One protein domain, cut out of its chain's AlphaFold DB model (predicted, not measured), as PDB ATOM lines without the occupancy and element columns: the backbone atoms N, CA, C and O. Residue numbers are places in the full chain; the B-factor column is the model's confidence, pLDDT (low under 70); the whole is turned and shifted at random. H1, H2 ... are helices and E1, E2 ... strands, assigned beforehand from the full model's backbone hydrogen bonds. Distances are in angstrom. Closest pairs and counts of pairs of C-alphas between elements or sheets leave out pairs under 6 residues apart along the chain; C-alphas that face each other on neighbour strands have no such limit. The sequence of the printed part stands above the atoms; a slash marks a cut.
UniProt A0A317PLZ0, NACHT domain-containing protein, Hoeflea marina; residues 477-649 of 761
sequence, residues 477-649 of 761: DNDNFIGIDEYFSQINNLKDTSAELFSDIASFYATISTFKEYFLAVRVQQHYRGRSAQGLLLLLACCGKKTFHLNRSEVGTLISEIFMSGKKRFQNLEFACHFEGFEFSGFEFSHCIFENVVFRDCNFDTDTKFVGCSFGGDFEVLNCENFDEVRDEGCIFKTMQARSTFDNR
ATOM      1  N   ASP A 477      21.351  33.439   4.874       81.75
ATOM      2  CA  ASP A 477      20.768  34.716   5.299       81.75
ATOM      3  C   ASP A 477      21.778  35.882   5.209       81.75
ATOM      4  O   ASP A 477      21.880  36.725   6.104       81.75
ATOM      5  N   ASN A 478      22.596  35.902   4.148       84.06
ATOM      6  CA  ASN A 478      23.600  36.945   3.941       84.06
ATOM      7  C   ASN A 478      23.067  38.054   3.029       84.06
ATOM      8  O   ASN A 478      23.285  38.041   1.817       84.06
ATOM      9  N   ASP A 479      22.424  39.045   3.638       81.69
ATOM     10  CA  ASP A 479      21.809  40.190   2.952       81.69
ATOM     11  C   ASP A 479      22.808  41.278   2.510       81.69
ATOM     12  O   ASP A 479      22.411  42.310   1.974       81.69
ATOM     13  N   ASN A 480      24.115  41.079   2.712       84.44
ATOM     14  CA  ASN A 480      25.117  42.121   2.455       84.44
ATOM     15  C   ASN A 480      25.468  42.302   0.969       84.44
ATOM     16  O   ASN A 480      26.264  43.177   0.630       84.44
ATOM     17  N   PHE A 481      24.930  41.472   0.071       87.00
ATOM     18  CA  PHE A 481      25.278  41.538  -1.346       87.00
ATOM     19  C   PHE A 481      24.460  42.591  -2.083       87.00
ATOM     20  O   PHE A 481      23.242  42.490  -2.238       87.00
ATOM     21  N   ILE A 482      25.160  43.575  -2.634       91.81
ATOM     22  CA  ILE A 482      24.541  44.607  -3.461       91.81
ATOM     23  C   ILE A 482      24.231  44.039  -4.849       91.81
ATOM     24  O   ILE A 482      25.084  43.401  -5.470       91.81
ATOM     25  N   GLY A 483      23.025  44.321  -5.348       91.31
ATOM     26  CA  GLY A 483      22.596  43.990  -6.711       91.31
ATOM     27  C   GLY A 483      21.740  42.732  -6.849       91.31
ATOM     28  O   GLY A 483      21.341  42.412  -7.965       91.31
ATOM     29  N   ILE A 484      21.410  42.039  -5.752       91.62
ATOM     30  CA  ILE A 484      20.554  40.838  -5.776       91.62
ATOM     31  C   ILE A 484      19.171  41.142  -6.373       91.62
ATOM     32  O   ILE A 484      18.738  40.454  -7.297       91.62
ATOM     33  N   ASP A 485      18.501  42.197  -5.903       89.25
ATOM     34  CA  ASP A 485      17.160  42.564  -6.381       89.25
ATOM     35  C   ASP A 485      17.146  42.975  -7.851       89.25
ATOM     36  O   ASP A 485      16.245  42.582  -8.601       89.25
ATOM     37  N   GLU A 486      18.161  43.744  -8.252       90.94
ATOM     38  CA  GLU A 486      18.355  44.168  -9.632       90.94
ATOM     39  C   GLU A 486      18.578  42.940 -10.514       90.94
ATOM     40  O   GLU A 486      17.910  42.785 -11.536       90.94
ATOM     41  N   TYR A 487      19.417  42.000 -10.073       91.81
ATOM     42  CA  TYR A 487      19.654  40.766 -10.804       91.81
ATOM     43  C   TYR A 487      18.401  39.891 -10.900       91.81
ATOM     44  O   TYR A 487      18.065  39.424 -11.988       91.81
ATOM     45  N   PHE A 488      17.633  39.723  -9.818       89.50
ATOM     46  CA  PHE A 488      16.355  39.005  -9.875       89.50
ATOM     47  C   PHE A 488      15.393  39.607 -10.899       89.50
ATOM     48  O   PHE A 488      14.657  38.865 -11.551       89.50
ATOM     49  N   SER A 489      15.407  40.930 -11.072       86.56
ATOM     50  CA  SER A 489      14.588  41.600 -12.083       86.56
ATOM     51  C   SER A 489      15.042  41.320 -13.524       86.56
ATOM     52  O   SER A 489      14.239  41.431 -14.454       86.56
ATOM     53  N   GLN A 490      16.310  40.936 -13.705       88.62
ATOM     54  CA  GLN A 490      16.924  40.617 -14.995       88.62
ATOM     55  C   GLN A 490      16.779  39.139 -15.377       88.62
ATOM     56  O   GLN A 490      16.766  38.829 -16.573       88.62
ATOM     57  N   ILE A 491      16.629  38.226 -14.404       86.44
ATOM     58  CA  ILE A 491      16.384  36.803 -14.683       86.44
ATOM     59  C   ILE A 491      15.058  36.680 -15.431       86.44
ATOM     60  O   ILE A 491      13.970  36.840 -14.873       86.44
ATOM     61  N   ASN A 492      15.157  36.366 -16.718       86.94
ATOM     62  CA  ASN A 492      14.012  36.358 -17.615       86.94
ATOM     63  C   ASN A 492      13.711  34.977 -18.202       86.94
ATOM     64  O   ASN A 492      12.743  34.857 -18.941       86.94
ATOM     65  N   ASN A 493      14.487  33.927 -17.920       86.56
ATOM     66  CA  ASN A 493      14.188  32.582 -18.414       86.56
ATOM     67  C   ASN A 493      14.867  31.476 -17.580       86.56
ATOM     68  O   ASN A 493      15.852  31.721 -16.893       86.56
ATOM     69  N   LEU A 494      14.358  30.240 -17.679       79.12
ATOM     70  CA  LEU A 494      14.906  29.060 -16.977       79.12
ATOM     71  C   LEU A 494      16.254  28.557 -17.521       79.12
ATOM     72  O   LEU A 494      16.879  27.705 -16.897       79.12
ATOM     73  N   LYS A 495      16.665  29.017 -18.704       81.06
ATOM     74  CA  LYS A 495      17.931  28.656 -19.359       81.06
ATOM     75  C   LYS A 495      19.041  29.665 -19.049       81.06
ATOM     76  O   LYS A 495      20.113  29.573 -19.647       81.06
ATOM     77  N   ASP A 496      18.794  30.623 -18.152       82.06
ATOM     78  CA  ASP A 496      19.836  31.496 -17.631       82.06
ATOM     79  C   ASP A 496      20.900  30.632 -16.948       82.06
ATOM     80  O   ASP A 496      20.596  29.826 -16.068       82.06
ATOM     81  N   THR A 497      22.150  30.756 -17.386       80.19
ATOM     82  CA  THR A 497      23.234  29.882 -16.926       80.19
ATOM     83  C   THR A 497      23.500  30.023 -15.437       80.19
ATOM     84  O   THR A 497      23.799  29.021 -14.795       80.19
ATOM     85  N   SER A 498      23.308  31.208 -14.855       81.25
ATOM     86  CA  SER A 498      23.429  31.370 -13.407       81.25
ATOM     87  C   SER A 498      22.304  30.647 -12.659       81.25
ATOM     88  O   SER A 498      22.548  30.095 -11.594       81.25
ATOM     89  N   ALA A 499      21.089  30.580 -13.221       82.75
ATOM     90  CA  ALA A 499      19.975  29.847 -12.625       82.75
ATOM     91  C   ALA A 499      20.199  28.332 -12.709       82.75
ATOM     92  O   ALA A 499      19.844  27.595 -11.787       82.75
ATOM     93  N   GLU A 500      20.804  27.860 -13.801       84.56
ATOM     94  CA  GLU A 500      21.241  26.470 -13.929       84.56
ATOM     95  C   GLU A 500      22.330  26.134 -12.901       84.56
ATOM     96  O   GLU A 500      22.175  25.170 -12.157       84.56
ATOM     97  N   LEU A 501      23.377  26.958 -12.806       82.06
ATOM     98  CA  LEU A 501      24.459  26.778 -11.835       82.06
ATOM     99  C   LEU A 501      23.958  26.902 -10.394       82.06
ATOM    100  O   LEU A 501      24.386  26.147  -9.531       82.06
ATOM    101  N   PHE A 502      23.016  27.806 -10.124       86.19
ATOM    102  CA  PHE A 502      22.385  27.931  -8.811       86.19
ATOM    103  C   PHE A 502      21.675  26.638  -8.426       86.19
ATOM    104  O   PHE A 502      21.772  26.219  -7.281       86.19
ATOM    105  N   SER A 503      21.003  25.978  -9.371       83.44
ATOM    106  CA  SER A 503      20.375  24.675  -9.144       83.44
ATOM    107  C   SER A 503      21.407  23.610  -8.761       83.44
ATOM    108  O   SER A 503      21.205  22.865  -7.797       83.44
ATOM    109  N   ASP A 504      22.529  23.565  -9.476       82.19
ATOM    110  CA  ASP A 504      23.619  22.637  -9.177       82.19
ATOM    111  C   ASP A 504      24.196  22.922  -7.780       82.19
ATOM    112  O   ASP A 504      24.329  22.006  -6.970       82.19
ATOM    113  N   ILE A 505      24.414  24.196  -7.440       82.69
ATOM    114  CA  ILE A 505      24.869  24.625  -6.111       82.69
ATOM    115  C   ILE A 505      23.826  24.293  -5.032       82.69
ATOM    116  O   ILE A 505      24.173  23.784  -3.972       82.69
ATOM    117  N   ALA A 506      22.537  24.519  -5.280       83.19
ATOM    118  CA  ALA A 506      21.456  24.254  -4.331       83.19
ATOM    119  C   ALA A 506      21.353  22.768  -3.958       83.19
ATOM    120  O   ALA A 506      20.978  22.451  -2.828       83.19
ATOM    121  N   SER A 507      21.742  21.865  -4.870       80.88
ATOM    122  CA  SER A 507      21.795  20.417  -4.613       80.88
ATOM    123  C   SER A 507      22.712  20.046  -3.449       80.88
ATOM    124  O   SER A 507      22.508  19.031  -2.785       80.88
ATOM    125  N   PHE A 508      23.691  20.904  -3.171       76.88
ATOM    126  CA  PHE A 508      24.634  20.745  -2.083       76.88
ATOM    127  C   PHE A 508      24.075  21.231  -0.744       76.88
ATOM    128  O   PHE A 508      24.336  20.633   0.293       76.88
ATOM    129  N   TYR A 509      23.292  22.305  -0.730       72.94
ATOM    130  CA  TYR A 509      22.880  22.927   0.531       72.94
ATOM    131  C   TYR A 509      21.652  22.282   1.163       72.94
ATOM    132  O   TYR A 509      21.474  22.379   2.378       72.94
ATOM    133  N   ALA A 510      20.775  21.671   0.365       77.88
ATOM    134  CA  ALA A 510      19.435  21.393   0.848       77.88
ATOM    135  C   ALA A 510      18.795  20.137   0.250       77.88
ATOM    136  O   ALA A 510      18.782  19.902  -0.956       77.88
ATOM    137  N   THR A 511      18.123  19.387   1.124       86.31
ATOM    138  CA  THR A 511      16.995  18.537   0.723       86.31
ATOM    139  C   THR A 511      15.817  19.410   0.285       86.31
ATOM    140  O   THR A 511      15.749  20.586   0.643       86.31
ATOM    141  N   ILE A 512      14.832  18.842  -0.415       86.25
ATOM    142  CA  ILE A 512      13.633  19.592  -0.824       86.25
ATOM    143  C   ILE A 512      12.899  20.251   0.360       86.25
ATOM    144  O   ILE A 512      12.386  21.358   0.219       86.25
ATOM    145  N   SER A 513      12.868  19.610   1.534       86.44
ATOM    146  CA  SER A 513      12.192  20.146   2.723       86.44
ATOM    147  C   SER A 513      12.913  21.373   3.274       86.44
ATOM    148  O   SER A 513      12.303  22.428   3.413       86.44
ATOM    149  N   THR A 514      14.226  21.270   3.492       86.31
ATOM    150  CA  THR A 514      15.057  22.404   3.933       86.31
ATOM    151  C   THR A 514      15.074  23.521   2.888       86.31
ATOM    152  O   THR A 514      15.023  24.696   3.222       86.31
ATOM    153  N   PHE A 515      15.058  23.167   1.601       86.38
ATOM    154  CA  PHE A 515      14.999  24.121   0.496       86.38
ATOM    155  C   PHE A 515      13.713  24.962   0.529       86.38
ATOM    156  O   PHE A 515      13.768  26.176   0.335       86.38
ATOM    157  N   LYS A 516      12.563  24.343   0.841       86.94
ATOM    158  CA  LYS A 516      11.297  25.064   1.055       86.94
ATOM    159  C   LYS A 516      11.395  26.050   2.215       86.94
ATOM    160  O   LYS A 516      10.928  27.176   2.077       86.94
ATOM    161  N   GLU A 517      11.988  25.637   3.334       87.69
ATOM    162  CA  GLU A 517      12.141  26.481   4.526       87.69
ATOM    163  C   GLU A 517      12.980  27.730   4.236       87.69
ATOM    164  O   GLU A 517      12.541  28.831   4.565       87.69
ATOM    165  N   TYR A 518      14.110  27.587   3.533       85.88
ATOM    166  CA  TYR A 518      14.951  28.722   3.138       85.88
ATOM    167  C   TYR A 518      14.198  29.720   2.254       85.88
ATOM    168  O   TYR A 518      14.108  30.902   2.573       85.88
ATOM    169  N   PHE A 519      13.557  29.255   1.179       85.31
ATOM    170  CA  PHE A 519      12.803  30.150   0.297       85.31
ATOM    171  C   PHE A 519      11.608  30.813   0.999       85.31
ATOM    172  O   PHE A 519      11.275  31.963   0.699       85.31
ATOM    173  N   LEU A 520      10.957  30.113   1.935       84.12
ATOM    174  CA  LEU A 520       9.909  30.696   2.769       84.12
ATOM    175  C   LEU A 520      10.464  31.803   3.674       84.12
ATOM    176  O   LEU A 520       9.840  32.861   3.757       84.12
ATOM    177  N   ALA A 521      11.619  31.591   4.310       82.19
ATOM    178  CA  ALA A 521      12.263  32.583   5.170       82.19
ATOM    179  C   ALA A 521      12.616  33.861   4.393       82.19
ATOM    180  O   ALA A 521      12.155  34.946   4.758       82.19
ATOM    181  N   VAL A 522      13.309  33.718   3.260       79.00
ATOM    182  CA  VAL A 522      13.719  34.841   2.399       79.00
ATOM    183  C   VAL A 522      12.495  35.611   1.888       79.00
ATOM    184  O   VAL A 522      12.434  36.840   1.958       79.00
ATOM    185  N   ARG A 523      11.446  34.900   1.442       76.94
ATOM    186  CA  ARG A 523      10.186  35.530   1.007       76.94
ATOM    187  C   ARG A 523       9.543  36.363   2.119       76.94
ATOM    188  O   ARG A 523       9.017  37.444   1.841       76.94
ATOM    189  N   VAL A 524       9.501  35.833   3.342       72.06
ATOM    190  CA  VAL A 524       8.859  36.498   4.486       72.06
ATOM    191  C   VAL A 524       9.628  37.752   4.889       72.06
ATOM    192  O   VAL A 524       8.990  38.766   5.167       72.06
ATOM    193  N   GLN A 525      10.960  37.705   4.880       69.12
ATOM    194  CA  GLN A 525      11.812  38.823   5.287       69.12
ATOM    195  C   GLN A 525      11.761  40.001   4.303       69.12
ATOM    196  O   GLN A 525      11.655  41.147   4.732       69.12
ATOM    197  N   GLN A 526      11.786  39.732   2.994       68.38
ATOM    198  CA  GLN A 526      12.099  40.762   1.990       68.38
ATOM    199  C   GLN A 526      10.880  41.329   1.250       68.38
ATOM    200  O   GLN A 526      11.002  42.257   0.454       68.38
ATOM    201  N   HIS A 527       9.674  40.801   1.501       67.75
ATOM    202  CA  HIS A 527       8.430  41.271   0.876       67.75
ATOM    203  C   HIS A 527       8.540  41.499  -0.648       67.75
ATOM    204  O   HIS A 527       8.021  42.502  -1.143       67.75
ATOM    205  N   TYR A 528       9.187  40.594  -1.399       70.44
ATOM    206  CA  TYR A 528       9.414  40.806  -2.834       70.44
ATOM    207  C   TYR A 528       8.138  41.200  -3.574       70.44
ATOM    208  O   TYR A 528       7.120  40.498  -3.545       70.44
ATOM    209  N   ARG A 529       8.219  42.336  -4.266       69.69
ATOM    210  CA  ARG A 529       7.175  42.880  -5.135       69.69
ATOM    211  C   ARG A 529       7.742  43.088  -6.533       69.69
ATOM    212  O   ARG A 529       8.950  43.188  -6.718       69.69
ATOM    213  N   GLY A 530       6.854  43.168  -7.519       79.12
ATOM    214  CA  GLY A 530       7.248  43.446  -8.899       79.12
ATOM    215  C   GLY A 530       8.146  42.354  -9.487       79.12
ATOM    216  O   GLY A 530       7.871  41.166  -9.308       79.12
ATOM    217  N   ARG A 531       9.204  42.765 -10.194       80.19
ATOM    218  CA  ARG A 531      10.052  41.875 -11.004       80.19
ATOM    219  C   ARG A 531      11.008  40.993 -10.197       80.19
ATOM    220  O   ARG A 531      11.342  39.909 -10.656       80.19
ATOM    221  N   SER A 532      11.409  41.372  -8.987       84.44
ATOM    222  CA  SER A 532      12.319  40.530  -8.191       84.44
ATOM    223  C   SER A 532      11.644  39.224  -7.739       84.44
ATOM    224  O   SER A 532      12.273  38.167  -7.695       84.44
ATOM    225  N   ALA A 533      10.320  39.248  -7.524       85.81
ATOM    226  CA  ALA A 533       9.538  38.045  -7.234       85.81
ATOM    227  C   ALA A 533       9.549  37.036  -8.401       85.81
ATOM    228  O   ALA A 533       9.514  35.826  -8.169       85.81
ATOM    229  N   GLN A 534       9.624  37.516  -9.647       89.62
ATOM    230  CA  GLN A 534       9.783  36.655 -10.819       89.62
ATOM    231  C   GLN A 534      11.124  35.924 -10.793       89.62
ATOM    232  O   GLN A 534      11.139  34.716 -11.028       89.62
ATOM    233  N   GLY A 535      12.234  36.624 -10.537       87.75
ATOM    234  CA  GLY A 535      13.559  35.999 -10.512       87.75
ATOM    235  C   GLY A 535      13.621  34.854  -9.505       87.75
ATOM    236  O   GLY A 535      14.019  33.740  -9.849       87.75
ATOM    237  N   LEU A 536      13.101  35.086  -8.296       88.00
ATOM    238  CA  LEU A 536      13.014  34.061  -7.256       88.00
ATOM    239  C   LEU A 536      12.118  32.876  -7.673       88.00
ATOM    240  O   LEU A 536      12.468  31.721  -7.429       88.00
ATOM    241  N   LEU A 537      10.991  33.136  -8.346       90.38
ATOM    242  CA  LEU A 537      10.117  32.088  -8.888       90.38
ATOM    243  C   LEU A 537      10.834  31.240  -9.945       90.38
ATOM    244  O   LEU A 537      10.722  30.012  -9.924       90.38
ATOM    245  N   LEU A 538      11.574  31.867 -10.861       90.50
ATOM    246  CA  LEU A 538      12.316  31.164 -11.909       90.50
ATOM    247  C   LEU A 538      13.442  30.306 -11.324       90.50
ATOM    248  O   LEU A 538      13.604  29.162 -11.746       90.50
ATOM    249  N   LEU A 539      14.165  30.803 -10.319       89.81
ATOM    250  CA  LEU A 539      15.182  30.021  -9.606       89.81
ATOM    251  C   LEU A 539      14.577  28.815  -8.892       89.81
ATOM    252  O   LEU A 539      15.096  27.702  -9.009       89.81
ATOM    253  N   LEU A 540      13.446  29.015  -8.211       89.94
ATOM    254  CA  LEU A 540      12.722  27.943  -7.537       89.94
ATOM    255  C   LEU A 540      12.289  26.854  -8.526       89.94
ATOM    256  O   LEU A 540      12.482  25.662  -8.283       89.94
ATOM    257  N   ALA A 541      11.736  27.267  -9.665       90.69
ATOM    258  CA  ALA A 541      11.322  26.360 -10.725       90.69
ATOM    259  C   ALA A 541      12.508  25.618 -11.358       90.69
ATOM    260  O   ALA A 541      12.391  24.428 -11.655       90.69
ATOM    261  N   CYS A 542      13.646  26.297 -11.543       90.44
ATOM    262  CA  CYS A 542      14.877  25.681 -12.029       90.44
ATOM    263  C   CYS A 542      15.341  24.568 -11.077       90.44
ATOM    264  O   CYS A 542      15.487  23.423 -11.509       90.44
ATOM    265  N   CYS A 543      15.437  24.869  -9.778       89.00
ATOM    266  CA  CYS A 543      15.818  23.901  -8.745       89.00
ATOM    267  C   CYS A 543      14.860  22.716  -8.669       89.00
ATOM    268  O   CYS A 543      15.294  21.565  -8.649       89.00
ATOM    269  N   GLY A 544      13.550  22.978  -8.691       89.44
ATOM    270  CA  GLY A 544      12.534  21.929  -8.725       89.44
ATOM    271  C   GLY A 544      12.779  20.935  -9.860       89.44
ATOM    272  O   GLY A 544      12.830  19.731  -9.628       89.44
ATOM    273  N   LYS A 545      13.007  21.433 -11.081       90.00
ATOM    274  CA  LYS A 545      13.207  20.585 -12.266       90.00
ATOM    275  C   LYS A 545      14.550  19.865 -12.282       90.00
ATOM    276  O   LYS A 545      14.604  18.687 -12.626       90.00
ATOM    277  N   LYS A 546      15.639  20.578 -12.000       87.50
ATOM    278  CA  LYS A 546      16.998  20.066 -12.208       87.50
ATOM    279  C   LYS A 546      17.549  19.352 -10.987       87.50
ATOM    280  O   LYS A 546      17.991  18.219 -11.121       87.50
ATOM    281  N   THR A 547      17.482  19.989  -9.822       86.12
ATOM    282  CA  THR A 547      18.031  19.447  -8.572       86.12
ATOM    283  C   THR A 547      17.159  18.338  -8.008       86.12
ATOM    284  O   THR A 547      17.660  17.301  -7.587       86.12
ATOM    285  N   PHE A 548      15.844  18.554  -7.995       89.38
ATOM    286  CA  PHE A 548      14.901  17.651  -7.330       89.38
ATOM    287  C   PHE A 548      14.129  16.751  -8.303       89.38
ATOM    288  O   PHE A 548      13.309  15.951  -7.861       89.38
ATOM    289  N   HIS A 549      14.391  16.869  -9.612       91.88
ATOM    290  CA  HIS A 549      13.752  16.087 -10.676       91.88
ATOM    291  C   HIS A 549      12.217  16.081 -10.622       91.88
ATOM    292  O   HIS A 549      11.574  15.116 -11.034       91.88
ATOM    293  N   LEU A 550      11.630  17.172 -10.129       93.44
ATOM    294  CA  LEU A 550      10.189  17.323 -10.025       93.44
ATOM    295  C   LEU A 550       9.574  17.450 -11.416       93.44
ATOM    296  O   LEU A 550      10.072  18.171 -12.291       93.44
ATOM    297  N   ASN A 551       8.444  16.782 -11.611       93.38
ATOM    298  CA  ASN A 551       7.636  16.965 -12.806       93.38
ATOM    299  C   ASN A 551       6.951  18.350 -12.802       93.38
ATOM    300  O   ASN A 551       6.975  19.086 -11.816       93.38
ATOM    301  N   ARG A 552       6.316  18.727 -13.921       91.69
ATOM    302  CA  ARG A 552       5.706  20.063 -14.079       91.69
ATOM    303  C   ARG A 552       4.688  20.395 -12.978       91.69
ATOM    304  O   ARG A 552       4.694  21.516 -12.474       91.69
ATOM    305  N   SER A 553       3.860  19.426 -12.587       92.94
ATOM    306  CA  SER A 553       2.818  19.594 -11.565       92.94
ATOM    307  C   SER A 553       3.402  19.743 -10.158       92.94
ATOM    308  O   SER A 553       2.986  20.609  -9.383       92.94
ATOM    309  N   GLU A 554       4.432  18.960  -9.843       93.94
ATOM    310  CA  GLU A 554       5.164  19.061  -8.580       93.94
ATOM    311  C   GLU A 554       5.880  20.409  -8.446       93.94
ATOM    312  O   GLU A 554       5.841  21.018  -7.378       93.94
ATOM    313  N   VAL A 555       6.460  20.933  -9.532       92.19
ATOM    314  CA  VAL A 555       7.042  22.286  -9.556       92.19
ATOM    315  C   VAL A 555       5.969  23.352  -9.322       92.19
ATOM    316  O   VAL A 555       6.184  24.265  -8.527       92.19
ATOM    317  N   GLY A 556       4.799  23.233  -9.959       89.94
ATOM    318  CA  GLY A 556       3.668  24.135  -9.714       89.94
ATOM    319  C   GLY A 556       3.216  24.120  -8.248       89.94
ATOM    320  O   GLY A 556       2.976  25.175  -7.662       89.94
ATOM    321  N   THR A 557       3.183  22.935  -7.635       91.56
ATOM    322  CA  THR A 557       2.849  22.750  -6.212       91.56
ATOM    323  C   THR A 557       3.912  23.360  -5.296       91.56
ATOM    324  O   THR A 557       3.583  24.064  -4.346       91.56
ATOM    325  N   LEU A 558       5.195  23.168  -5.607       91.69
ATOM    326  CA  LEU A 558       6.301  23.786  -4.871       91.69
ATOM    327  C   LEU A 558       6.201  25.320  -4.888       91.69
ATOM    328  O   LEU A 558       6.353  25.969  -3.852       91.69
ATOM    329  N   ILE A 559       5.906  25.903  -6.054       90.44
ATOM    330  CA  ILE A 559       5.737  27.352  -6.211       90.44
ATOM    331  C   ILE A 559       4.539  27.852  -5.399       90.44
ATOM    332  O   ILE A 559       4.665  28.861  -4.704       90.44
ATOM    333  N   SER A 560       3.389  27.171  -5.449       89.25
ATOM    334  CA  SER A 560       2.203  27.597  -4.695       89.25
ATOM    335  C   SER A 560       2.406  27.482  -3.182       89.25
ATOM    336  O   SER A 560       2.004  28.369  -2.428       89.25
ATOM    337  N   GLU A 561       3.080  26.439  -2.705       89.25
ATOM    338  CA  GLU A 561       3.424  26.298  -1.287       89.25
ATOM    339  C   GLU A 561       4.285  27.469  -0.801       89.25
ATOM    340  O   GLU A 561       3.923  28.135   0.173       89.25
ATOM    341  N   ILE A 562       5.365  27.783  -1.522       85.62
ATOM    342  CA  ILE A 562       6.339  28.802  -1.111       85.62
ATOM    343  C   ILE A 562       5.795  30.219  -1.292       85.62
ATOM    344  O   ILE A 562       5.869  31.028  -0.368       85.62
ATOM    345  N   PHE A 563       5.230  30.549  -2.455       82.00
ATOM    346  CA  PHE A 563       4.838  31.923  -2.795       82.00
ATOM    347  C   PHE A 563       3.415  32.291  -2.413       82.00
ATOM    348  O   PHE A 563       3.044  33.462  -2.484       82.00
ATOM    349  N   MET A 564       2.596  31.328  -2.012       81.44
ATOM    350  CA  MET A 564       1.164  31.576  -1.857       81.44
ATOM    351  C   MET A 564       0.555  30.832  -0.675       81.44
ATOM    352  O   MET A 564      -0.669  30.808  -0.527       81.44
ATOM    353  N   SER A 565       1.392  30.235   0.182       84.06
ATOM    354  CA  SER A 565       0.936  29.471   1.346       84.06
ATOM    355  C   SER A 565      -0.050  28.368   0.935       84.06
ATOM    356  O   SER A 565      -1.086  28.172   1.570       84.06
ATOM    357  N   GLY A 566       0.233  27.719  -0.198       82.19
ATOM    358  CA  GLY A 566      -0.573  26.652  -0.794       82.19
ATOM    359  C   GLY A 566      -1.775  27.123  -1.618       82.19
ATOM    360  O   GLY A 566      -2.372  26.322  -2.334       82.19
ATOM    361  N   LYS A 567      -2.138  28.411  -1.577       85.75
ATOM    362  CA  LYS A 567      -3.153  28.965  -2.490       85.75
ATOM    363  C   LYS A 567      -2.554  29.036  -3.892       85.75
ATOM    364  O   LYS A 567      -1.362  29.203  -4.018       85.75
ATOM    365  N   LYS A 568      -3.332  28.929  -4.964       90.50
ATOM    366  CA  LYS A 568      -2.819  29.143  -6.329       90.50
ATOM    367  C   LYS A 568      -3.178  30.553  -6.800       90.50
ATOM    368  O   LYS A 568      -3.928  30.704  -7.749       90.50
ATOM    369  N   ARG A 569      -2.740  31.597  -6.085       93.38
ATOM    370  CA  ARG A 569      -3.051  32.997  -6.418       93.38
ATOM    371  C   ARG A 569      -1.830  33.921  -6.379       93.38
ATOM    372  O   ARG A 569      -1.280  34.160  -5.307       93.38
ATOM    373  N   PHE A 570      -1.468  34.500  -7.522       90.94
ATOM    374  CA  PHE A 570      -0.514  35.610  -7.633       90.94
ATOM    375  C   PHE A 570      -1.260  36.944  -7.611       90.94
ATOM    376  O   PHE A 570      -2.287  37.072  -8.270       90.94
ATOM    377  N   GLN A 571      -0.749  37.951  -6.898       92.31
ATOM    378  CA  GLN A 571      -1.392  39.265  -6.838       92.31
ATOM    379  C   GLN A 571      -0.378  40.411  -6.907       92.31
ATOM    380  O   GLN A 571       0.616  40.385  -6.186       92.31
ATOM    381  N   ASN A 572      -0.666  41.438  -7.718       91.88
ATOM    382  CA  ASN A 572       0.142  42.664  -7.846       91.88
ATOM    383  C   ASN A 572       1.619  42.406  -8.214       91.88
ATOM    384  O   ASN A 572       2.516  43.085  -7.709       91.88
ATOM    385  N   LEU A 573       1.881  41.407  -9.060       91.25
ATOM    386  CA  LEU A 573       3.230  41.090  -9.536       91.25
ATOM    387  C   LEU A 573       3.464  41.612 -10.948       91.25
ATOM    388  O   LEU A 573       2.522  41.773 -11.721       91.25
ATOM    389  N   GLU A 574       4.728  41.836 -11.287       93.25
ATOM    390  CA  GLU A 574       5.143  42.192 -12.639       93.25
ATOM    391  C   GLU A 574       6.029  41.089 -13.207       93.25
ATOM    392  O   GLU A 574       7.006  40.685 -12.578       93.25
ATOM    393  N   PHE A 575       5.673  40.626 -14.399       94.00
ATOM    394  CA  PHE A 575       6.359  39.583 -15.131       94.00
ATOM    395  C   PHE A 575       6.895  40.131 -16.455       94.00
ATOM    396  O   PHE A 575       6.139  40.677 -17.254       94.00
ATOM    397  N   ALA A 576       8.183  39.932 -16.690       93.25
ATOM    398  CA  ALA A 576       8.921  40.131 -17.923       93.25
ATOM    399  C   ALA A 576       9.891  38.956 -18.149       93.25
ATOM    400  O   ALA A 576      11.111  39.093 -18.035       93.25
ATOM    401  N   CYS A 577       9.335  37.767 -18.407       93.81
ATOM    402  CA  CYS A 577      10.088  36.524 -18.588       93.81
ATOM    403  C   CYS A 577       9.451  35.528 -19.557       93.81
ATOM    404  O   CYS A 577       8.292  35.626 -19.955       93.81
ATOM    405  N   HIS A 578      10.224  34.495 -19.871       93.44
ATOM    406  CA  HIS A 578       9.825  33.303 -20.581       93.44
ATOM    407  C   HIS A 578       9.543  32.185 -19.572       93.44
ATOM    408  O   HIS A 578      10.458  31.589 -18.994       93.44
ATOM    409  N   PHE A 579       8.265  31.876 -19.386       93.38
ATOM    410  CA  PHE A 579       7.832  30.690 -18.666       93.38
ATOM    411  C   PHE A 579       7.909  29.491 -19.607       93.38
ATOM    412  O   PHE A 579       7.203  29.447 -20.610       93.38
ATOM    413  N   GLU A 580       8.759  28.513 -19.294       91.88
ATOM    414  CA  GLU A 580       8.896  27.291 -20.090       91.88
ATOM    415  C   GLU A 580       8.558  26.055 -19.253       91.88
ATOM    416  O   GLU A 580       9.189  25.801 -18.224       91.88
ATOM    417  N   GLY A 581       7.571  25.264 -19.679       90.12
ATOM    418  CA  GLY A 581       7.226  24.000 -19.025       90.12
ATOM    419  C   GLY A 581       6.644  24.146 -17.618       90.12
ATOM    420  O   GLY A 581       7.029  23.364 -16.748       90.12
ATOM    421  N   PHE A 582       5.830  25.168 -17.356       92.75
ATOM    422  CA  PHE A 582       5.143  25.361 -16.071       92.75
ATOM    423  C   PHE A 582       3.740  24.739 -16.088       92.75
ATOM    424  O   PHE A 582       3.103  24.687 -17.137       92.75
ATOM    425  N   GLU A 583       3.266  24.295 -14.923       95.25
ATOM    426  CA  GLU A 583       1.882  23.864 -14.696       95.25
ATOM    427  C   GLU A 583       1.113  24.981 -13.982       95.25
ATOM    428  O   GLU A 583       1.322  25.218 -12.791       95.25
ATOM    429  N   PHE A 584       0.255  25.682 -14.721       95.56
ATOM    430  CA  PHE A 584      -0.561  26.786 -14.222       95.56
ATOM    431  C   PHE A 584      -2.024  26.399 -13.977       95.56
ATOM    432  O   PHE A 584      -2.807  27.272 -13.612       95.56
ATOM    433  N   SER A 585      -2.393  25.118 -14.084       94.81
ATOM    434  CA  SER A 585      -3.749  24.639 -13.786       94.81
ATOM    435  C   SER A 585      -4.237  25.080 -12.398       94.81
ATOM    436  O   SER A 585      -3.583  24.828 -11.373       94.81
ATOM    437  N   GLY A 586      -5.385  25.753 -12.357       94.50
ATOM    438  CA  GLY A 586      -6.021  26.310 -11.167       94.50
ATOM    439  C   GLY A 586      -5.372  27.577 -10.603       94.50
ATOM    440  O   GLY A 586      -5.693  27.946  -9.472       94.50
ATOM    441  N   PHE A 587      -4.442  28.223 -11.318       95.31
ATOM    442  CA  PHE A 587      -3.819  29.471 -10.858       95.31
ATOM    443  C   PHE A 587      -4.676  30.703 -11.158       95.31
ATOM    444  O   PHE A 587      -5.166  30.896 -12.261       95.31
ATOM    445  N   GLU A 588      -4.798  31.605 -10.192       96.19
ATOM    446  CA  GLU A 588      -5.393  32.929 -10.347       96.19
ATOM    447  C   GLU A 588      -4.296  34.000 -10.312       96.19
ATOM    448  O   GLU A 588      -3.585  34.162  -9.325       96.19
ATOM    449  N   PHE A 589      -4.172  34.785 -11.370       96.00
ATOM    450  CA  PHE A 589      -3.332  35.975 -11.417       96.00
ATOM    451  C   PHE A 589      -4.243  37.191 -11.254       96.00
ATOM    452  O   PHE A 589      -5.090  37.431 -12.105       96.00
ATOM    453  N   SER A 590      -4.103  37.956 -10.174       95.94
ATOM    454  CA  SER A 590      -4.920  39.139  -9.892       95.94
ATOM    455  C   SER A 590      -4.089  40.416  -9.963       95.94
ATOM    456  O   SER A 590      -3.140  40.588  -9.202       95.94
ATOM    457  N   HIS A 591      -4.473  41.360 -10.816       95.88
ATOM    458  CA  HIS A 591      -3.817  42.665 -10.944       95.88
ATOM    459  C   HIS A 591      -2.312  42.566 -11.244       95.88
ATOM    460  O   HIS A 591      -1.526  43.410 -10.821       95.88
ATOM    461  N   CYS A 592      -1.903  41.518 -11.961       96.00
ATOM    462  CA  CYS A 592      -0.523  41.343 -12.394       96.00
ATOM    463  C   CYS A 592      -0.264  42.068 -13.722       96.00
ATOM    464  O   CYS A 592      -1.172  42.268 -14.532       96.00
ATOM    465  N   ILE A 593       0.987  42.434 -13.965       96.06
ATOM    466  CA  ILE A 593       1.461  43.039 -15.209       96.06
ATOM    467  C   ILE A 593       2.323  42.003 -15.933       96.06
ATOM    468  O   ILE A 593       3.227  41.442 -15.335       96.06
ATOM    469  N   PHE A 594       2.051  41.751 -17.207       96.56
ATOM    470  CA  PHE A 594       2.809  40.848 -18.072       96.56
ATOM    471  C   PHE A 594       3.363  41.658 -19.246       96.56
ATOM    472  O   PHE A 594       2.611  42.017 -20.149       96.56
ATOM    473  N   GLU A 595       4.654  41.962 -19.235       95.12
ATOM    474  CA  GLU A 595       5.337  42.788 -20.231       95.12
ATOM    475  C   GLU A 595       6.438  41.966 -20.914       95.12
ATOM    476  O   GLU A 595       7.387  41.562 -20.259       95.12
ATOM    477  N   ASN A 596       6.340  41.710 -22.224       93.62
ATOM    478  CA  ASN A 596       7.281  40.827 -22.949       93.62
ATOM    479  C   ASN A 596       7.331  39.392 -22.387       93.62
ATOM    480  O   ASN A 596       8.397  38.790 -22.253       93.62
ATOM    481  N   VAL A 597       6.166  38.851 -22.017       95.44
ATOM    482  CA  VAL A 597       6.063  37.500 -21.458       95.44
ATOM    483  C   VAL A 597       5.847  36.466 -22.551       95.44
ATOM    484  O   VAL A 597       4.956  36.607 -23.384       95.44
ATOM    485  N   VAL A 598       6.606  35.376 -22.483       95.00
ATOM    486  CA  VAL A 598       6.428  34.214 -23.357       95.00
ATOM    487  C   VAL A 598       6.045  33.010 -22.511       95.00
ATOM    488  O   VAL A 598       6.838  32.548 -21.695       95.00
ATOM    489  N   PHE A 599       4.856  32.461 -22.725       96.19
ATOM    490  CA  PHE A 599       4.496  31.137 -22.230       96.19
ATOM    491  C   PHE A 599       4.867  30.101 -23.284       96.19
ATOM    492  O   PHE A 599       4.419  30.179 -24.427       96.19
ATOM    493  N   ARG A 600       5.703  29.134 -22.923       94.38
ATOM    494  CA  ARG A 600       6.162  28.068 -23.814       94.38
ATOM    495  C   ARG A 600       5.972  26.709 -23.163       94.38
ATOM    496  O   ARG A 600       6.413  26.508 -22.036       94.38
ATOM    497  N   ASP A 601       5.349  25.774 -23.873       94.38
ATOM    498  CA  ASP A 601       5.141  24.397 -23.401       94.38
ATOM    499  C   ASP A 601       4.514  24.336 -21.987       94.38
ATOM    500  O   ASP A 601       4.842  23.453 -21.197       94.38
ATOM    501  N   CYS A 602       3.686  25.325 -21.629       95.88
ATOM    502  CA  CYS A 602       3.033  25.427 -20.324       95.88
ATOM    503  C   CYS A 602       1.629  24.821 -20.368       95.88
ATOM    504  O   CYS A 602       0.985  24.819 -21.415       95.88
ATOM    505  N   ASN A 603       1.146  24.375 -19.215       96.19
ATOM    506  CA  ASN A 603      -0.170  23.771 -19.068       96.19
ATOM    507  C   ASN A 603      -1.095  24.710 -18.299       96.19
ATOM    508  O   ASN A 603      -0.677  25.364 -17.341       96.19
ATOM    509  N   PHE A 604      -2.337  24.785 -18.752       96.50
ATOM    510  CA  PHE A 604      -3.402  25.585 -18.169       96.50
ATOM    511  C   PHE A 604      -4.669  24.723 -18.044       96.50
ATOM    512  O   PHE A 604      -4.704  23.575 -18.496       96.50
ATOM    513  N   ASP A 605      -5.718  25.277 -17.442       95.44
ATOM    514  CA  ASP A 605      -7.040  24.650 -17.364       95.44
ATOM    515  C   ASP A 605      -8.170  25.693 -17.253       95.44
ATOM    516  O   ASP A 605      -7.934  26.901 -17.142       95.44
ATOM    517  N   THR A 606      -9.416  25.208 -17.223       95.38
ATOM    518  CA  THR A 606     -10.631  26.030 -17.033       95.38
ATOM    519  C   THR A 606     -10.702  26.818 -15.714       95.38
ATOM    520  O   THR A 606     -11.514  27.751 -15.599       95.38
ATOM    521  N   ASP A 607      -9.894  26.438 -14.720       96.00
ATOM    522  CA  ASP A 607      -9.819  27.079 -13.406       96.00
ATOM    523  C   ASP A 607      -8.707  28.132 -13.336       96.00
ATOM    524  O   ASP A 607      -8.643  28.896 -12.369       96.00
ATOM    525  N   THR A 608      -7.872  28.231 -14.373       96.75
ATOM    526  CA  THR A 608      -6.827  29.243 -14.487       96.75
ATOM    527  C   THR A 608      -7.434  30.591 -14.880       96.75
ATOM    528  O   THR A 608      -8.169  30.706 -15.867       96.75
ATOM    529  N   LYS A 609      -7.144  31.641 -14.107       97.06
ATOM    530  CA  LYS A 609      -7.783  32.960 -14.235       97.06
ATOM    531  C   LYS A 609      -6.770  34.091 -14.251       97.06
ATOM    532  O   LYS A 609      -5.817  34.101 -13.484       97.06
ATOM    533  N   PHE A 610      -7.051  35.108 -15.049       97.38
ATOM    534  CA  PHE A 610      -6.392  36.404 -15.042       97.38
ATOM    535  C   PHE A 610      -7.449  37.461 -14.705       97.38
ATOM    536  O   PHE A 610      -8.390  37.660 -15.462       97.38
ATOM    537  N   VAL A 611      -7.332  38.126 -13.558       97.50
ATOM    538  CA  VAL A 611      -8.333  39.063 -13.024       97.50
ATOM    539  C   VAL A 611      -7.711  40.447 -12.916       97.50
ATOM    540  O   VAL A 611      -6.812  40.663 -12.110       97.50
ATOM    541  N   GLY A 612      -8.161  41.407 -13.719       96.75
ATOM    542  CA  GLY A 612      -7.645  42.778 -13.691       96.75
ATOM    543  C   GLY A 612      -6.170  42.904 -14.086       96.75
ATOM    544  O   GLY A 612      -5.521  43.866 -13.679       96.75
ATOM    545  N   CYS A 613      -5.619  41.927 -14.813       97.88
ATOM    546  CA  CYS A 613      -4.222  41.919 -15.245       97.88
ATOM    547  C   CYS A 613      -3.993  42.819 -16.464       97.88
ATOM    548  O   CYS A 613      -4.903  43.074 -17.249       97.88
ATOM    549  N   SER A 614      -2.756  43.269 -16.662       97.06
ATOM    550  CA  SER A 614      -2.336  44.033 -17.836       97.06
ATOM    551  C   SER A 614      -1.351  43.223 -18.670       97.06
ATOM    552  O   SER A 614      -0.350  42.770 -18.134       97.06
ATOM    553  N   PHE A 615      -1.557  43.142 -19.982       96.94
ATOM    554  CA  PHE A 615      -0.660  42.457 -20.917       96.94
ATOM    555  C   PHE A 615      -0.091  43.439 -21.942       96.94
ATOM    556  O   PHE A 615      -0.852  44.119 -22.635       96.94
ATOM    557  N   GLY A 616       1.232  43.519 -22.042       92.62
ATOM    558  CA  GLY A 616       1.969  44.425 -22.916       92.62
ATOM    559  C   GLY A 616       3.203  43.782 -23.551       92.62
ATOM    560  O   GLY A 616       3.478  42.593 -23.370       92.62
ATOM    561  N   GLY A 617       3.917  44.573 -24.350       90.94
ATOM    562  CA  GLY A 617       5.096  44.125 -25.086       90.94
ATOM    563  C   GLY A 617       4.852  42.958 -26.052       90.94
ATOM    564  O   GLY A 617       3.749  42.780 -26.594       90.94
ATOM    565  N   ASP A 618       5.903  42.163 -26.248       88.50
ATOM    566  CA  ASP A 618       5.927  40.950 -27.073       88.50
ATOM    567  C   ASP A 618       5.354  39.743 -26.304       88.50
ATOM    568  O   ASP A 618       6.069  38.824 -25.910       88.50
ATOM    569  N   PHE A 619       4.042  39.765 -26.046       93.94
ATOM    570  CA  PHE A 619       3.345  38.669 -25.366       93.94
ATOM    571  C   PHE A 619       3.113  37.469 -26.296       93.94
ATOM    572  O   PHE A 619       2.432  37.597 -27.318       93.94
ATOM    573  N   GLU A 620       3.607  36.284 -25.941       92.56
ATOM    574  CA  GLU A 620       3.481  35.072 -26.761       92.56
ATOM    575  C   GLU A 620       3.031  33.853 -25.957       92.56
ATOM    576  O   GLU A 620       3.389  33.678 -24.795       92.56
ATOM    577  N   VAL A 621       2.269  32.975 -26.614       93.94
ATOM    578  CA  VAL A 621       1.884  31.657 -26.099       93.94
ATOM    579  C   VAL A 621       2.223  30.631 -27.172       93.94
ATOM    580  O   VAL A 621       1.667  30.655 -28.270       93.94
ATOM    581  N   LEU A 622       3.173  29.755 -26.869       92.81
ATOM    582  CA  LEU A 622       3.781  28.812 -27.801       92.81
ATOM    583  C   LEU A 622       3.614  27.396 -27.251       92.81
ATOM    584  O   LEU A 622       4.081  27.108 -26.151       92.81
ATOM    585  N   ASN A 623       2.973  26.507 -28.013       92.81
ATOM    586  CA  ASN A 623       2.800  25.088 -27.657       92.81
ATOM    587  C   ASN A 623       2.226  24.847 -26.245       92.81
ATOM    588  O   ASN A 623       2.589  23.879 -25.585       92.81
ATOM    589  N   CYS A 624       1.382  25.749 -25.743       95.00
ATOM    590  CA  CYS A 624       0.775  25.589 -24.426       95.00
ATOM    591  C   CYS A 624      -0.521  24.777 -24.516       95.00
ATOM    592  O   CYS A 624      -1.283  24.934 -25.471       95.00
ATOM    593  N   GLU A 625      -0.774  23.941 -23.514       95.19
ATOM    594  CA  GLU A 625      -1.984  23.125 -23.404       95.19
ATOM    595  C   GLU A 625      -3.090  23.911 -22.695       95.19
ATOM    596  O   GLU A 625      -2.840  24.550 -21.672       95.19
ATOM    597  N   ASN A 626      -4.305  23.869 -23.251       94.75
ATOM    598  CA  ASN A 626      -5.531  24.470 -22.704       94.75
ATOM    599  C   ASN A 626      -5.432  25.968 -22.360       94.75
ATOM    600  O   ASN A 626      -6.205  26.485 -21.552       94.75
ATOM    601  N   PHE A 627      -4.499  26.712 -22.966       94.50
ATOM    602  CA  PHE A 627      -4.462  28.170 -22.790       94.50
ATOM    603  C   PHE A 627      -5.740  28.841 -23.325       94.50
ATOM    604  O   PHE A 627      -6.050  29.981 -22.981       94.50
ATOM    605  N   ASP A 628      -6.491  28.153 -24.182       90.81
ATOM    606  CA  ASP A 628      -7.805  28.555 -24.666       90.81
ATOM    607  C   ASP A 628      -8.934  28.431 -23.644       90.81
ATOM    608  O   ASP A 628      -9.967  29.078 -23.812       90.81
ATOM    609  N   GLU A 629      -8.713  27.698 -22.556       93.25
ATOM    610  CA  GLU A 629      -9.695  27.494 -21.489       93.25
ATOM    611  C   GLU A 629      -9.588  28.517 -20.347       93.25
ATOM    612  O   GLU A 629     -10.494  28.610 -19.513       93.25
ATOM    613  N   VAL A 630      -8.509  29.308 -20.302       94.81
ATOM    614  CA  VAL A 630      -8.271  30.269 -19.213       94.81
ATOM    615  C   VAL A 630      -9.240  31.449 -19.279       94.81
ATOM    616  O   VAL A 630      -9.619  31.918 -20.356       94.81
ATOM    617  N   ARG A 631      -9.602  31.992 -18.115       94.44
ATOM    618  CA  ARG A 631     -10.528  33.132 -18.013       94.44
ATOM    619  C   ARG A 631      -9.770  34.440 -17.855       94.44
ATOM    620  O   ARG A 631      -8.874  34.525 -17.023       94.44
ATOM    621  N   ASP A 632     -10.160  35.474 -18.588       94.44
ATOM    622  CA  ASP A 632      -9.656  36.837 -18.424       94.44
ATOM    623  C   ASP A 632     -10.778  37.803 -18.020       94.44
ATOM    624  O   ASP A 632     -11.615  38.215 -18.817       94.44
ATOM    625  N   GLU A 633     -10.810  38.174 -16.744       95.69
ATOM    626  CA  GLU A 633     -11.852  39.009 -16.151       95.69
ATOM    627  C   GLU A 633     -11.315  40.427 -15.941       95.69
ATOM    628  O   GLU A 633     -10.470  40.669 -15.083       95.69
ATOM    629  N   GLY A 634     -11.775  41.392 -16.744       93.75
ATOM    630  CA  GLY A 634     -11.353  42.793 -16.607       93.75
ATOM    631  C   GLY A 634      -9.878  43.047 -16.944       93.75
ATOM    632  O   GLY A 634      -9.298  44.011 -16.448       93.75
ATOM    633  N   CYS A 635      -9.259  42.187 -17.759       96.25
ATOM    634  CA  CYS A 635      -7.877  42.363 -18.196       96.25
ATOM    635  C   CYS A 635      -7.726  43.491 -19.231       96.25
ATOM    636  O   CYS A 635      -8.620  43.766 -20.032       96.25
ATOM    637  N   ILE A 636      -6.558  44.132 -19.233       94.62
ATOM    638  CA  ILE A 636      -6.185  45.210 -20.150       94.62
ATOM    639  C   ILE A 636      -5.118  44.686 -21.112       94.62
ATOM    640  O   ILE A 636      -4.019  44.327 -20.697       94.62
ATOM    641  N   PHE A 637      -5.406  44.701 -22.411       93.69
ATOM    642  CA  PHE A 637      -4.451  44.314 -23.453       93.69
ATOM    643  C   PHE A 637      -3.858  45.566 -24.100       93.69
ATOM    644  O   PHE A 637      -4.492  46.204 -24.942       93.69
ATOM    645  N   LYS A 638      -2.643  45.936 -23.687       91.44
ATOM    646  CA  LYS A 638      -1.915  47.111 -24.189       91.44
ATOM    647  C   LYS A 638      -1.412  46.912 -25.618       91.44
ATOM    648  O   LYS A 638      -1.297  47.886 -26.359       91.44
ATOM    649  N   THR A 639      -1.124  45.671 -26.018       86.31
ATOM    650  CA  THR A 639      -0.676  45.343 -27.376       86.31
ATOM    651  C   THR A 639      -1.695  44.487 -28.116       86.31
ATOM    652  O   THR A 639      -2.400  43.656 -27.541       86.31
ATOM    653  N   MET A 640      -1.756  44.668 -29.438       78.88
ATOM    654  CA  MET A 640      -2.594  43.834 -30.302       78.88
ATOM    655  C   MET A 640      -2.212  42.363 -30.219       78.88
ATOM    656  O   MET A 640      -3.086  41.513 -30.326       78.88
ATOM    657  N   GLN A 641      -0.923  42.072 -30.072       83.44
ATOM    658  CA  GLN A 641      -0.436  40.706 -29.990       83.44
ATOM    659  C   GLN A 641      -0.964  40.007 -28.736       83.44
ATOM    660  O   GLN A 641      -1.495  38.907 -28.839       83.44
ATOM    661  N   ALA A 642      -0.906  40.665 -27.573       89.94
ATOM    662  CA  ALA A 642      -1.515  40.129 -26.362       89.94
ATOM    663  C   ALA A 642      -3.016  39.883 -26.563       89.94
ATOM    664  O   ALA A 642      -3.510  38.792 -26.292       89.94
ATOM    665  N   ARG A 643      -3.725  40.864 -27.135       87.56
ATOM    666  CA  ARG A 643      -5.157  40.737 -27.427       87.56
ATOM    667  C   ARG A 643      -5.464  39.583 -28.381       87.56
ATOM    668  O   ARG A 643      -6.373  38.807 -28.124       87.56
ATOM    669  N   SER A 644      -4.719  39.448 -29.478       82.94
ATOM    670  CA  SER A 644      -4.970  38.407 -30.475       82.94
ATOM    671  C   SER A 644      -4.696  37.011 -29.929       82.94
ATOM    672  O   SER A 644      -5.436  36.090 -30.260       82.94
ATOM    673  N   THR A 645      -3.708  36.854 -29.045       87.75
ATOM    674  CA  THR A 645      -3.447  35.591 -28.344       87.75
ATOM    675  C   THR A 645      -4.643  35.141 -27.496       87.75
ATOM    676  O   THR A 645      -4.978  33.960 -27.507       87.75
ATOM    677  N   PHE A 646      -5.334  36.068 -26.823       88.44
ATOM    678  CA  PHE A 646      -6.550  35.777 -26.047       88.44
ATOM    679  C   PHE A 646      -7.801  35.640 -26.942       88.44
ATOM    680  O   PHE A 646      -8.660  34.803 -26.684       88.44
ATOM    681  N   ASP A 647      -7.894  36.389 -28.044       81.50
ATOM    682  CA  ASP A 647      -9.029  36.300 -28.977       81.50
ATOM    683  C   ASP A 647      -9.030  34.980 -29.775       81.50
ATOM    684  O   ASP A 647     -10.093  34.424 -30.069       81.50
ATOM    685  N   ASN A 648      -7.849  34.458 -30.135       72.06
ATOM    686  CA  ASN A 648      -7.695  33.246 -30.953       72.06
ATOM    687  C   ASN A 648      -8.242  31.971 -30.280       72.06
ATOM    688  O   ASN A 648      -8.487  30.977 -30.967       72.06
ATOM    689  N   ARG A 649      -8.511  32.016 -28.969       69.12
ATOM    690  CA  ARG A 649      -9.229  30.973 -28.215       69.12
ATOM    691  C   ARG A 649     -10.617  30.688 -28.788       69.12
ATOM    692  O   ARG A 649     -11.096  29.561 -28.788       69.12
TER     693      ARG A 649
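Overview. This is residues 477 to 649 of the 761 residues of the protein "NACHT domain-containing protein" of Hoeflea marina (UniProt A0A317PLZ0). A short solenoid, its chain wound in stacked turns with three narrow parallel sheets as walls, stands end to end with a cluster of five helices, H1 to H5; H6 caps the solenoid's far end beside E7 and E8. In the cluster H1, H2 and H5 pack on H4, and H3 packs on H5. The printed part has 173 residues, with six named helices and nine named strands in the order H1 to H5, E1 to E9, H6; the class is mixed, helices and strands. The sheets run E1 E3 E6 E9, E2 E5 E8 and E4 E7. The whole is compact, with a radius of gyration of the C-alphas of 15.6 A and spans of 46 by 32 by 28 A.

Along the chain. H1, residues 484 to 490, begins at C-alpha 484 (20.554, 40.838, -5.776). H2 is residues 497 to 509, 18.8 A long; H3 512 to 526, 21.4 A; H4 531 to 546, 22.9 A; H5 552 to 564, 17.4 A. The strands have three residues each: E1 569 to 571, from C-alpha 569 at (-3.051, 32.997, -6.418), E2 578 to 580, E3 588 to 590, E4 593 to 595, E5 598 to 600, E6 609 to 611, E7 614 to 616, E8 620 to 622 and E9 631 to 633. H6, residues 640 to 649, 14.6 A long, ends at C-alpha 649 (-9.229, 30.973, -28.215).

Arrangement. H1 touches the hub, H4, about perpendicular at 83 degrees; their closest C-alphas, Phe 488 and Gly 535, are 4.2 A apart. H2 touches H4 at a steep tilt of 63 degrees, closest at C-alphas 503 and 543, 4.6 A. H3, H4 and H5 form an up-and-down bundle, each running against the one before. H4 and H5 are a helical hairpin, closest at C-alphas 544 and 555, 5.6 A. H5 only grazes the sheet E1 E3 E6 E9 with residues 560 to 564. N 570 and O 588 of E1 and E3 are 2.8 A apart, within hydrogen-bond range, as are N 579 and O 598 of E2 and E5, 2.8 A, and N 594 and O 614 of E4 and E7, 2.8 A. E3 runs on into E4 at 93 degrees, and E4 into E5 at 86 degrees. H6 comes closest to E7 at C-alphas 615 and 642, 6.0 A. Every O i to N i+4 pair is within hydrogen-bond range in H1, H3, H4 and H5; in H2 7 of 9 are, in H6 5 of 6.

Size, cuts and confidence. The C-alphas farthest apart, those of Asn 480 and Asn 648, are 47.7 A apart. The printed part has no cut, and no link is long. The mean pLDDT of the printed part is 88.8; residues 525 to 527, 529 and 649 are under 70.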